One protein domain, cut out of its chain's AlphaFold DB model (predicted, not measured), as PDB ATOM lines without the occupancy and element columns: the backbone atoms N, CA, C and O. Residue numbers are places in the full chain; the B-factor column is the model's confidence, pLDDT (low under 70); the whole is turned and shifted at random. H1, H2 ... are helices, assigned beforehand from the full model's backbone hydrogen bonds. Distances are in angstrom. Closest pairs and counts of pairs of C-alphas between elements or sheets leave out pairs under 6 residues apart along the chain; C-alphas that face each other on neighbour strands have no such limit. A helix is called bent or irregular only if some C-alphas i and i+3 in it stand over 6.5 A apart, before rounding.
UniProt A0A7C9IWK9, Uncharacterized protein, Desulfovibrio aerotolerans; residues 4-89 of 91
ATOM      1  N   GLN A   4      32.392 -41.583  42.442       93.50
ATOM      2  CA  GLN A   4      31.972 -40.810  43.605       93.50
ATOM      3  C   GLN A   4      30.446 -40.870  43.718       93.50
ATOM      4  O   GLN A   4      29.750 -40.762  42.710       93.50
ATOM      5  N   CYS A   5      29.920 -41.086  44.925       93.06
ATOM      6  CA  CYS A   5      28.479 -41.060  45.153       93.06
ATOM      7  C   CYS A   5      27.951 -39.647  44.951       93.06
ATOM      8  O   CYS A   5      28.399 -38.720  45.616       93.06
ATOM      9  N   LEU A   6      26.977 -39.487  44.060       93.94
ATOM     10  CA  LEU A   6      26.430 -38.174  43.753       93.94
ATOM     11  C   LEU A   6      25.528 -37.640  44.866       93.94
ATOM     12  O   LEU A   6      25.199 -36.464  44.830       93.94
ATOM     13  N   TRP A   7      25.098 -38.448  45.844       92.88
ATOM     14  CA  TRP A   7      24.196 -37.965  46.897       92.88
ATOM     15  C   TRP A   7      24.847 -36.908  47.794       92.88
ATOM     16  O   TRP A   7      24.312 -35.816  47.966       92.88
ATOM     17  N   ASP A   8      26.008 -37.217  48.354       88.06
ATOM     18  CA  ASP A   8      26.709 -36.348  49.299       88.06
ATOM     19  C   ASP A   8      28.146 -36.039  48.871       88.06
ATOM     20  O   ASP A   8      28.833 -35.284  49.557       88.06
ATOM     21  N   GLU A   9      28.607 -36.638  47.768       88.75
ATOM     22  CA  GLU A   9      29.976 -36.550  47.256       88.75
ATOM     23  C   GLU A   9      31.050 -36.953  48.285       88.75
ATOM     24  O   GLU A   9      32.245 -36.754  48.062       88.75
ATOM     25  N   SER A  10      30.662 -37.570  49.404       88.94
ATOM     26  CA  SER A  10      31.553 -37.816  50.543       88.94
ATOM     27  C   SER A  10      32.322 -39.128  50.413       88.94
ATOM     28  O   SER A  10      33.405 -39.287  50.982       88.94
ATOM     29  N   HIS A  11      31.783 -40.073  49.642       89.62
ATOM     30  CA  HIS A  11      32.301 -41.428  49.554       89.62
ATOM     31  C   HIS A  11      32.388 -41.936  48.116       89.62
ATOM     32  O   HIS A  11      31.660 -41.534  47.206       89.62
ATOM     33  N   TRP A  12      33.321 -42.865  47.926       92.38
ATOM     34  CA  TRP A  12      33.607 -43.513  46.653       92.38
ATOM     35  C   TRP A  12      33.177 -44.969  46.719       92.38
ATOM     36  O   TRP A  12      33.458 -45.658  47.700       92.38
ATOM     37  N   PHE A  13      32.575 -45.470  45.648       90.12
ATOM     38  CA  PHE A  13      32.160 -46.862  45.540       90.12
ATOM     39  C   PHE A  13      32.622 -47.462  44.211       90.12
ATOM     40  O   PHE A  13      32.983 -46.762  43.262       90.12
ATOM     41  N   SER A  14      32.666 -48.789  44.156       88.12
ATOM     42  CA  SER A  14      32.951 -49.520  42.924       88.12
ATOM     43  C   SER A  14      31.618 -49.978  42.335       88.12
ATOM     44  O   SER A  14      30.954 -50.795  42.974       88.12
ATOM     45  N   PRO A  15      31.208 -49.483  41.155       80.88
ATOM     46  CA  PRO A  15      29.991 -49.960  40.523       80.88
ATOM     47  C   PRO A  15      30.137 -51.441  40.176       80.88
ATOM     48  O   PRO A  15      31.130 -51.862  39.574       80.88
ATOM     49  N   ASP A  16      29.139 -52.229  40.561       81.44
ATOM     50  CA  ASP A  16      29.025 -53.615  40.131       81.44
ATOM     51  C   ASP A  16      28.450 -53.661  38.711       81.44
ATOM     52  O   ASP A  16      27.480 -52.983  38.376       81.44
ATOM     53  N   ARG A  17      29.045 -54.510  37.880       75.12
ATOM     54  CA  ARG A  17      28.700 -54.738  36.472       75.12
ATOM     55  C   ARG A  17      27.290 -55.306  36.273       75.12
ATOM     56  O   ARG A  17      26.783 -55.260  35.158       75.12
ATOM     57  N   PHE A  18      26.651 -55.803  37.331       79.19
ATOM     58  CA  PHE A  18      25.259 -56.267  37.301       79.19
ATOM     59  C   PHE A  18      24.231 -55.214  37.745       79.19
ATOM     60  O   PHE A  18      23.027 -55.465  37.664       79.19
ATOM     61  N   ARG A  19      24.666 -54.037  38.212       79.06
ATOM     62  CA  ARG A  19      23.755 -52.985  38.684       79.06
ATOM     63  C   ARG A  19      23.295 -52.089  37.546       79.06
ATOM     64  O   ARG A  19      24.018 -51.830  36.591       79.06
ATOM     65  N   LYS A  20      22.070 -51.581  37.687       81.19
ATOM     66  CA  LYS A  20      21.444 -50.633  36.747       81.19
ATOM     67  C   LYS A  20      21.739 -49.165  37.075       81.19
ATOM     68  O   LYS A  20      21.182 -48.287  36.431       81.19
ATOM     69  N   TYR A  21      22.560 -48.904  38.090       83.50
ATOM     70  CA  TYR A  21      22.916 -47.568  38.556       83.50
ATOM     71  C   TYR A  21      24.410 -47.501  38.869       83.50
ATOM     72  O   TYR A  21      25.009 -48.467  39.345       83.50
ATOM     73  N   ASN A  22      25.004 -46.347  38.587       88.19
ATOM     74  CA  ASN A  22      26.422 -46.056  38.793       88.19
ATOM     75  C   ASN A  22      26.652 -44.668  39.418       88.19
ATOM     76  O   ASN A  22      27.788 -44.206  39.428       88.19
ATOM     77  N   PHE A  23      25.603 -44.037  39.955       90.56
ATOM     78  CA  PHE A  23      25.646 -42.688  40.528       90.56
ATOM     79  C   PHE A  23      25.424 -42.650  42.053       90.56
ATOM     80  O   PHE A  23      25.776 -41.667  42.698       90.56
ATOM     81  N   LEU A  24      24.906 -43.729  42.652       92.81
ATOM     82  CA  LEU A  24      24.786 -43.906  44.105       92.81
ATOM     83  C   LEU A  24      25.519 -45.164  44.565       92.81
ATOM     84  O   LEU A  24      25.515 -46.181  43.866       92.81
ATOM     85  N   CYS A  25      26.082 -45.110  45.772       92.12
ATOM     86  CA  CYS A  25      26.469 -46.318  46.492       92.12
ATOM     87  C   CYS A  25      25.217 -47.117  46.921       92.12
ATOM     88  O   CYS A  25      24.094 -46.626  46.813       92.12
ATOM     89  N   ASP A  26      25.392 -48.341  47.427       90.75
ATOM     90  CA  ASP A  26      24.252 -49.182  47.834       90.75
ATOM     91  C   ASP A  26      23.461 -48.622  49.006       90.75
ATOM     92  O   ASP A  26      22.238 -48.704  49.013       90.75
ATOM     93  N   GLU A  27      24.153 -48.031  49.973       91.75
ATOM     94  CA  GLU A  27      23.524 -47.423  51.141       91.75
ATOM     95  C   GLU A  27      22.647 -46.242  50.715       91.75
ATOM     96  O   GLU A  27      21.449 -46.235  50.977       91.75
ATOM     97  N   CYS A  28      23.183 -45.306  49.921       92.88
ATOM     98  CA  CYS A  28      22.389 -44.201  49.386       92.88
ATOM     99  C   CYS A  28      21.295 -44.672  48.416       92.88
ATOM    100  O   CYS A  28      20.238 -44.051  48.342       92.88
ATOM    101  N   TYR A  29      21.501 -45.758  47.670       93.31
ATOM    102  CA  TYR A  29      20.444 -46.323  46.832       93.31
ATOM    103  C   TYR A  29      19.257 -46.805  47.681       93.31
ATOM    104  O   TYR A  29      18.107 -46.472  47.389       93.31
ATOM    105  N   GLU A  30      19.528 -47.556  48.746       92.62
ATOM    106  CA  GLU A  30      18.504 -48.113  49.632       92.62
ATOM    107  C   GLU A  30      17.834 -47.044  50.504       92.62
ATOM    108  O   GLU A  30      16.612 -47.051  50.649       92.62
ATOM    109  N   GLU A  31      18.601 -46.102  51.048       92.62
ATOM    110  CA  GLU A  31      18.074 -45.088  51.965       92.62
ATOM    111  C   GLU A  31      17.459 -43.886  51.247       92.62
ATOM    112  O   GLU A  31      16.479 -43.317  51.730       92.62
ATOM    113  N   ILE A  32      18.020 -43.487  50.101       93.12
ATOM    114  CA  ILE A  32      17.633 -42.252  49.413       93.12
ATOM    115  C   ILE A  32      16.820 -42.532  48.160       93.12
ATOM    116  O   ILE A  32      15.762 -41.941  48.020       93.12
ATOM    117  N   TYR A  33      17.246 -43.414  47.251       94.44
ATOM    118  CA  TYR A  33      16.484 -43.640  46.011       94.44
ATOM    119  C   TYR A  33      15.231 -44.490  46.237       94.44
ATOM    120  O   TYR A  33      14.148 -44.140  45.765       94.44
ATOM    121  N   LYS A  34      15.353 -45.612  46.951       94.00
ATOM    122  CA  LYS A  34      14.278 -46.605  47.085       94.00
ATOM    123  C   LYS A  34      12.951 -46.028  47.599       94.00
ATOM    124  O   LYS A  34      11.919 -46.399  47.034       94.00
ATOM    125  N   PRO A  35      12.921 -45.079  48.559       93.44
ATOM    126  CA  PRO A  35      11.677 -44.413  48.943       93.44
ATOM    127  C   PRO A  35      10.991 -43.665  47.789       93.44
ATOM    128  O   PRO A  35       9.768 -43.554  47.787       93.44
ATOM    129  N   TYR A  36      11.739 -43.178  46.798       92.94
ATOM    130  CA  TYR A  36      11.248 -42.379  45.667       92.94
ATOM    131  C   TYR A  36      11.055 -43.190  44.381       92.94
ATOM    132  O   TYR A  36      10.604 -42.637  43.381       92.94
ATOM    133  N   ALA A  37      11.328 -44.498  44.396       92.62
ATOM    134  CA  ALA A  37      11.216 -45.359  43.218       92.62
ATOM    135  C   ALA A  37       9.791 -45.424  42.624       92.62
ATOM    136  O   ALA A  37       9.624 -45.804  41.468       92.62
ATOM    137  N   ALA A  38       8.767 -45.042  43.399       89.69
ATOM    138  CA  ALA A  38       7.388 -44.912  42.923       89.69
ATOM    139  C   ALA A  38       7.129 -43.627  42.112       89.69
ATOM    140  O   ALA A  38       6.172 -43.585  41.347       89.69
ATOM    141  N   LEU A  39       7.955 -42.590  42.288       90.06
ATOM    142  CA  LEU A  39       7.836 -41.304  41.593       90.06
ATOM    143  C   LEU A  39       8.830 -41.176  40.439       90.06
ATOM    144  O   LEU A  39       8.515 -40.580  39.415       90.06
ATOM    145  N   PHE A  40      10.024 -41.749  40.592       92.00
ATOM    146  CA  PHE A  40      11.099 -41.614  39.621       92.00
ATOM    147  C   PHE A  40      11.657 -42.973  39.200       92.00
ATOM    148  O   PHE A  40      12.072 -43.798  40.024       92.00
ATOM    149  N   SER A  41      11.798 -43.166  37.888       93.00
ATOM    150  CA  SER A  41      12.766 -44.142  37.388       93.00
ATOM    151  C   SER A  41      14.184 -43.755  37.827       93.00
ATOM    152  O   SER A  41      14.462 -42.587  38.095       93.00
ATOM    153  N   LEU A  42      15.106 -44.721  37.858       93.00
ATOM    154  CA  LEU A  42      16.518 -44.474  38.187       93.00
ATOM    155  C   LEU A  42      17.114 -43.300  37.397       93.00
ATOM    156  O   LEU A  42      17.762 -42.437  37.977       93.00
ATOM    157  N   LYS A  43      16.838 -43.255  36.089       92.38
ATOM    158  CA  LYS A  43      17.321 -42.202  35.195       92.38
ATOM    159  C   LYS A  43      16.735 -40.834  35.555       92.38
ATOM    160  O   LYS A  43      17.476 -39.868  35.663       92.38
ATOM    161  N   GLN A  44      15.423 -40.756  35.778       93.56
ATOM    162  CA  GLN A  44      14.792 -39.490  36.162       93.56
ATOM    163  C   GLN A  44      15.279 -39.010  37.530       93.56
ATOM    164  O   GLN A  44      15.426 -37.811  37.733       93.56
ATOM    165  N   PHE A  45      15.536 -39.926  38.465       93.94
ATOM    166  CA  PHE A  45      16.074 -39.570  39.774       93.94
ATOM    167  C   PHE A  45      17.490 -38.994  39.662       93.94
ATOM    168  O   PHE A  45      17.787 -37.994  40.304       93.94
ATOM    169  N   GLU A  46      18.342 -39.588  38.823       94.00
ATOM    170  CA  GLU A  46      19.679 -39.063  38.522       94.00
ATOM    171  C   GLU A  46      19.609 -37.663  37.889       94.00
ATOM    172  O   GLU A  46      20.280 -36.745  38.351       94.00
ATOM    173  N   GLU A  47      18.736 -37.465  36.896       94.00
ATOM    174  CA  GLU A  47      18.534 -36.167  36.230       94.00
ATOM    175  C   GLU A  47      17.995 -35.081  37.181       94.00
ATOM    176  O   GLU A  47      18.291 -33.901  36.998       94.00
ATOM    177  N   ASN A  48      17.228 -35.466  38.206       93.12
ATOM    178  CA  ASN A  48      16.601 -34.548  39.163       93.12
ATOM    179  C   ASN A  48      17.290 -34.521  40.535       93.12
ATOM    180  O   ASN A  48      16.748 -33.945  41.478       93.12
ATOM    181  N   LEU A  49      18.477 -35.119  40.671       93.62
ATOM    182  CA  LEU A  49      19.119 -35.329  41.968       93.62
ATOM    183  C   LEU A  49      19.281 -34.024  42.763       93.62
ATOM    184  O   LEU A  49      18.925 -33.965  43.939       93.62
ATOM    185  N   GLU A  50      19.754 -32.960  42.114       93.88
ATOM    186  CA  GLU A  50      19.952 -31.652  42.749       93.88
ATOM    187  C   GLU A  50      18.631 -30.997  43.170       93.88
ATOM    188  O   GLU A  50      18.534 -30.434  44.262       93.88
ATOM    189  N   THR A  51      17.581 -31.136  42.357       93.56
ATOM    190  CA  THR A  51      16.223 -30.683  42.692       93.56
ATOM    191  C   THR A  51      15.706 -31.398  43.939       93.56
ATOM    192  O   THR A  51      15.201 -30.759  44.864       93.56
ATOM    193  N   ILE A  52      15.885 -32.719  44.009       94.06
ATOM    194  CA  ILE A  52      15.459 -33.545  45.146       94.06
ATOM    195  C   ILE A  52      16.245 -33.166  46.407       94.06
ATOM    196  O   ILE A  52      15.643 -32.980  47.465       94.06
ATOM    197  N   LYS A  53      17.568 -32.970  46.312       94.44
ATOM    198  CA  LYS A  53      18.395 -32.482  47.430       94.44
ATOM    199  C   LYS A  53      17.934 -31.115  47.929       94.44
ATOM    200  O   LYS A  53      17.789 -30.916  49.138       94.44
ATOM    201  N   ALA A  54      17.703 -30.176  47.011       94.12
ATOM    202  CA  ALA A  54      17.234 -28.838  47.341       94.12
ATOM    203  C   ALA A  54      15.874 -28.898  48.047       94.12
ATOM    204  O   ALA A  54      15.701 -28.267  49.092       94.12
ATOM    205  N   GLN A  55      14.953 -29.726  47.546       94.62
ATOM    206  CA  GLN A  55      13.651 -29.907  48.168       94.62
ATOM    207  C   GLN A  55      13.768 -30.554  49.549       94.62
ATOM    208  O   GLN A  55      13.234 -30.011  50.509       94.62
ATOM    209  N   MET A  56      14.547 -31.629  49.703       94.50
ATOM    210  CA  MET A  56      14.801 -32.248  51.012       94.50
ATOM    211  C   MET A  56      15.367 -31.250  52.023       94.50
ATOM    212  O   MET A  56      14.961 -31.245  53.187       94.50
ATOM    213  N   LYS A  57      16.286 -30.380  51.596       95.44
ATOM    214  CA  LYS A  57      16.831 -29.322  52.447       95.44
ATOM    215  C   LYS A  57      15.752 -28.311  52.834       95.44
ATOM    216  O   LYS A  57      15.619 -28.024  54.020       95.44
ATOM    217  N   ASN A  58      14.968 -27.822  51.874       95.06
ATOM    218  CA  ASN A  58      13.885 -26.865  52.114       95.06
ATOM    219  C   ASN A  58      12.824 -27.435  53.061       95.06
ATOM    220  O   ASN A  58      12.478 -26.791  54.052       95.06
ATOM    221  N   SER A  59      12.366 -28.663  52.809       95.19
ATOM    222  CA  SER A  59      11.419 -29.374  53.666       95.19
ATOM    223  C   SER A  59      11.983 -29.575  55.067       95.19
ATOM    224  O   SER A  59      11.227 -29.532  56.023       95.19
ATOM    225  N   ARG A  60      13.298 -29.764  55.239       94.81
ATOM    226  CA  ARG A  60      13.908 -29.958  56.565       94.81
ATOM    227  C   ARG A  60      14.087 -28.660  57.355       94.81
ATOM    228  O   ARG A  60      14.021 -28.698  58.580       94.81
ATOM    229  N   THR A  61      14.376 -27.542  56.692       95.25
ATOM    230  CA  THR A  61      14.733 -26.280  57.365       95.25
ATOM    231  C   THR A  61      13.547 -25.349  57.589       95.25
ATOM    232  O   THR A  61      13.601 -24.510  58.492       95.25
ATOM    233  N   ARG A  62      12.478 -25.470  56.794       95.12
ATOM    234  CA  ARG A  62      11.267 -24.666  56.979       95.12
ATOM    235  C   ARG A  62      10.491 -25.099  58.221       95.12
ATOM    236  O   ARG A  62      10.544 -26.250  58.648       95.12
ATOM    237  N   LYS A  63       9.711 -24.176  58.784       96.44
ATOM    238  CA  LYS A  63       8.784 -24.504  59.872       96.44
ATOM    239  C   LYS A  63       7.638 -25.357  59.328       96.44
ATOM    240  O   LYS A  63       6.967 -24.944  58.386       96.44
ATOM    241  N   TRP A  64       7.405 -26.507  59.952       97.19
ATOM    242  CA  TRP A  64       6.274 -27.372  59.627       97.19
ATOM    243  C   TRP A  64       4.979 -26.860  60.245       97.19
ATOM    244  O   TRP A  64       4.948 -26.383  61.385       97.19
ATOM    245  N   THR A  65       3.894 -27.000  59.497       97.25
ATOM    246  CA  THR A  65       2.537 -26.926  60.031       97.25
ATOM    247  C   THR A  65       2.256 -28.133  60.931       97.25
ATOM    248  O   THR A  65       2.969 -29.138  60.911       97.25
ATOM    249  N   ALA A  66       1.179 -28.069  61.719       97.69
ATOM    250  CA  ALA A  66       0.757 -29.209  62.534       97.69
ATOM    251  C   ALA A  66       0.425 -30.450  61.679       97.69
ATOM    252  O   ALA A  66       0.714 -31.571  62.094       97.69
ATOM    253  N   GLY A  67      -0.138 -30.247  60.482       97.25
ATOM    254  CA  GLY A  67      -0.440 -31.326  59.539       97.25
ATOM    255  C   GLY A  67       0.824 -31.990  58.995       97.25
ATOM    256  O   GLY A  67       0.943 -33.208  59.034       97.25
ATOM    257  N   GLU A  68       1.810 -31.201  58.578       97.31
ATOM    258  CA  GLU A  68       3.096 -31.721  58.091       97.31
ATOM    259  C   GLU A  68       3.877 -32.437  59.194       97.31
ATOM    260  O   GLU A  68       4.425 -33.512  58.965       97.31
ATOM    261  N   ALA A  69       3.874 -31.902  60.419       97.56
ATOM    262  CA  ALA A  69       4.484 -32.575  61.561       97.56
ATOM    263  C   ALA A  69       3.823 -33.936  61.843       97.56
ATOM    264  O   ALA A  69       4.515 -34.902  62.172       97.56
ATOM    265  N   LEU A  70       2.497 -34.030  61.685       97.94
ATOM    266  CA  LEU A  70       1.777 -35.298  61.782       97.94
ATOM    267  C   LEU A  70       2.173 -36.255  60.649       97.94
ATOM    268  O   LEU A  70       2.465 -37.414  60.930       97.94
ATOM    269  N   ILE A  71       2.260 -35.776  59.404       97.19
ATOM    270  CA  ILE A  71       2.720 -36.573  58.253       97.19
ATOM    271  C   ILE A  71       4.105 -37.153  58.531       97.19
ATOM    272  O   ILE A  71       4.279 -38.364  58.435       97.19
ATOM    273  N   VAL A  72       5.072 -36.328  58.940       97.00
ATOM    274  CA  VAL A  72       6.437 -36.796  59.222       97.00
ATOM    275  C   VAL A  72       6.443 -37.835  60.343       97.00
ATOM    276  O   VAL A  72       7.127 -38.850  60.236       97.00
ATOM    277  N   ARG A  73       5.658 -37.617  61.406       97.31
ATOM    278  CA  ARG A  73       5.568 -38.546  62.540       97.31
ATOM    279  C   ARG A  73       4.940 -39.889  62.160       97.31
ATOM    280  O   ARG A  73       5.320 -40.905  62.734       97.31
ATOM    281  N   THR A  74       3.964 -39.892  61.257       97.56
ATOM    282  CA  THR A  74       3.173 -41.084  60.922       97.56
ATOM    283  C   THR A  74       3.713 -41.837  59.709       97.56
ATOM    284  O   THR A  74       3.682 -43.063  59.698       97.56
ATOM    285  N   LEU A  75       4.194 -41.118  58.694       95.62
ATOM    286  CA  LEU A  75       4.544 -41.647  57.371       95.62
ATOM    287  C   LEU A  75       6.015 -41.429  56.997       95.62
ATOM    288  O   LEU A  75       6.445 -41.895  55.945       95.62
ATOM    289  N   GLY A  76       6.784 -40.731  57.832       95.25
ATOM    290  CA  GLY A  76       8.189 -40.439  57.572       95.25
ATOM    291  C   GLY A  76       8.416 -39.140  56.802       95.25
ATOM    292  O   GLY A  76       7.525 -38.567  56.171       95.25
ATOM    293  N   PHE A  77       9.650 -38.644  56.894       95.56
ATOM    294  CA  PHE A  77      10.055 -37.379  56.283       95.56
ATOM    295  C   PHE A  77      10.064 -37.432  54.751       95.56
ATOM    296  O   PHE A  77       9.729 -36.440  54.111       95.56
ATOM    297  N   ASP A  78      10.391 -38.579  54.156       94.12
ATOM    298  CA  ASP A  78      10.360 -38.766  52.703       94.12
ATOM    299  C   ASP A  78       8.956 -38.521  52.132       94.12
ATOM    300  O   ASP A  78       8.828 -37.932  51.065       94.12
ATOM    301  N   THR A  79       7.898 -38.878  52.868       95.62
ATOM    302  CA  THR A  79       6.516 -38.599  52.456       95.62
ATOM    303  C   THR A  79       6.244 -37.099  52.346       95.62
ATOM    304  O   THR A  79       5.640 -36.665  51.368       95.62
ATOM    305  N   LEU A  80       6.732 -36.292  53.295       96.44
ATOM    306  CA  LEU A  80       6.610 -34.833  53.215       96.44
ATOM    307  C   LEU A  80       7.352 -34.278  51.991       96.44
ATOM    308  O   LEU A  80       6.815 -33.445  51.271       96.44
ATOM    309  N   VAL A  81       8.556 -34.780  51.713       95.69
ATOM    310  CA  VAL A  81       9.342 -34.339  50.551       95.69
ATOM    311  C   VAL A  81       8.632 -34.681  49.241       95.69
ATOM    312  O   VAL A  81       8.614 -33.864  48.328       95.69
ATOM    313  N   LYS A  82       8.017 -35.864  49.137       94.94
ATOM    314  CA  LYS A  82       7.236 -36.276  47.957       94.94
ATOM    315  C   LYS A  82       6.038 -35.362  47.706       94.94
ATOM    316  O   LYS A  82       5.788 -35.007  46.559       94.94
ATOM    317  N   ILE A  83       5.320 -34.987  48.767       94.50
ATOM    318  CA  ILE A  83       4.214 -34.025  48.683       94.50
ATOM    319  C   ILE A  83       4.744 -32.685  48.179       94.50
ATOM    320  O   ILE A  83       4.229 -32.168  47.194       94.50
ATOM    321  N   ASP A  84       5.820 -32.177  48.782       94.31
ATOM    322  CA  ASP A  84       6.390 -30.900  48.365       94.31
ATOM    323  C   ASP A  84       6.871 -30.940  46.896       94.31
ATOM    324  O   ASP A  84       6.664 -29.983  46.154       94.31
ATOM    325  N   LEU A  85       7.494 -32.036  46.442       94.12
ATOM    326  CA  LEU A  85       7.897 -32.205  45.038       94.12
ATOM    327  C   LEU A  85       6.689 -32.107  44.095       94.12
ATOM    328  O   LEU A  85       6.768 -31.427  43.072       94.12
ATOM    329  N   PHE A  86       5.572 -32.745  44.452       92.94
ATOM    330  CA  PHE A  86       4.338 -32.702  43.672       92.94
ATOM    331  C   PHE A  86       3.715 -31.298  43.661       92.94
ATOM    332  O   PHE A  86       3.390 -30.775  42.600       92.94
ATOM    333  N   GLU A  87       3.611 -30.641  44.818       91.75
ATOM    334  CA  GLU A  87       3.046 -29.286  44.930       91.75
ATOM    335  C   GLU A  87       3.843 -28.237  44.140       91.75
ATOM    336  O   GLU A  87       3.274 -27.261  43.647       91.75
ATOM    337  N   ASN A  88       5.151 -28.449  43.977       88.12
ATOM    338  CA  ASN A  88       6.022 -27.575  43.192       88.12
ATOM    339  C   ASN A  88       6.107 -27.963  41.700       88.12
ATOM    340  O   ASN A  88       6.882 -27.347  40.969       88.12
ATOM    341  N   ASN A  89       5.313 -28.934  41.228       87.50
ATOM    342  CA  ASN A  89       5.350 -29.473  39.857       87.50
ATOM    343  C   ASN A  89       6.749 -29.969  39.438       87.50
ATOM    344  O   ASN A  89       7.194 -29.738  38.311       87.50
TER     345      ASN A  89
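AT A GLANCE: This is residues 4 to 89 of the 91 residues of an uncharacterized protein of Desulfovibrio aerotolerans (UniProt A0A7C9IWK9). An elongated helical body has H3, H4 and H5 at one end, where H3 and H4 each pack crosswise on H5. H1 and H2, about perpendicular to each other, lie between this group and the other end, which is made by a long loop within residues 4 to 25. The printed part has 86 residues, with five named helices in the order H1 to H5 and no named strand; its class is all helix. It is only just compact, close to loose, with a radius of gyration of the C-alphas of 14.0 A and spans of 46 by 23 by 21 A.

IN THESE COORDINATES: After residues 4 to 25, H1 covers residues 26 to 36, 14.8 A long, from C-alpha 26 at (24.252, -49.182, 47.834). It is neither bent nor irregular, but only just: C-alphas 31 and 34 are 6.4 A apart. H2 is residues 42 to 47, 8.8 A. H3, the longest, is residues 49 to 61, 18.4 A. H4 is residues 66 to 75, 14.0 A. H5 is residues 77 to 87, 15.6 A, ending with C-alpha 87 at (3.046, -29.286, 44.930).

HOW THE PARTS SIT: H5 is the hub and touches three helices; the helix packing is mostly crossed. H3 touches it, closest at the C-alphas of Met 56 and Val 81, 5.9 A, at a steep tilt of 68 degrees, only just short of about perpendicular, opposite ways. H4 touches it, closest at the C-alphas of Val 72 and Leu 80, 6.3 A, at a steep tilt of 58 degrees, opposite ways. H1 and H5 only just touch, with 3 pairs of C-alphas within 8 A. H1 and H2 are close but not clearly touching, with the C-alphas of Tyr 33 and Phe 45 7.5 A apart. H1 and H3 are apart. Every O i to N i+4 pair is within hydrogen-bond range in H2, H3, H4 and H5; in H1, 4 of 7 are.

THE WHOLE: The C-alphas farthest apart are those of Arg 17 and Ala 66, 46.0 A. The printed part has no cut, and the four links between helices are tight. No printed residue is under 70 in pLDDT.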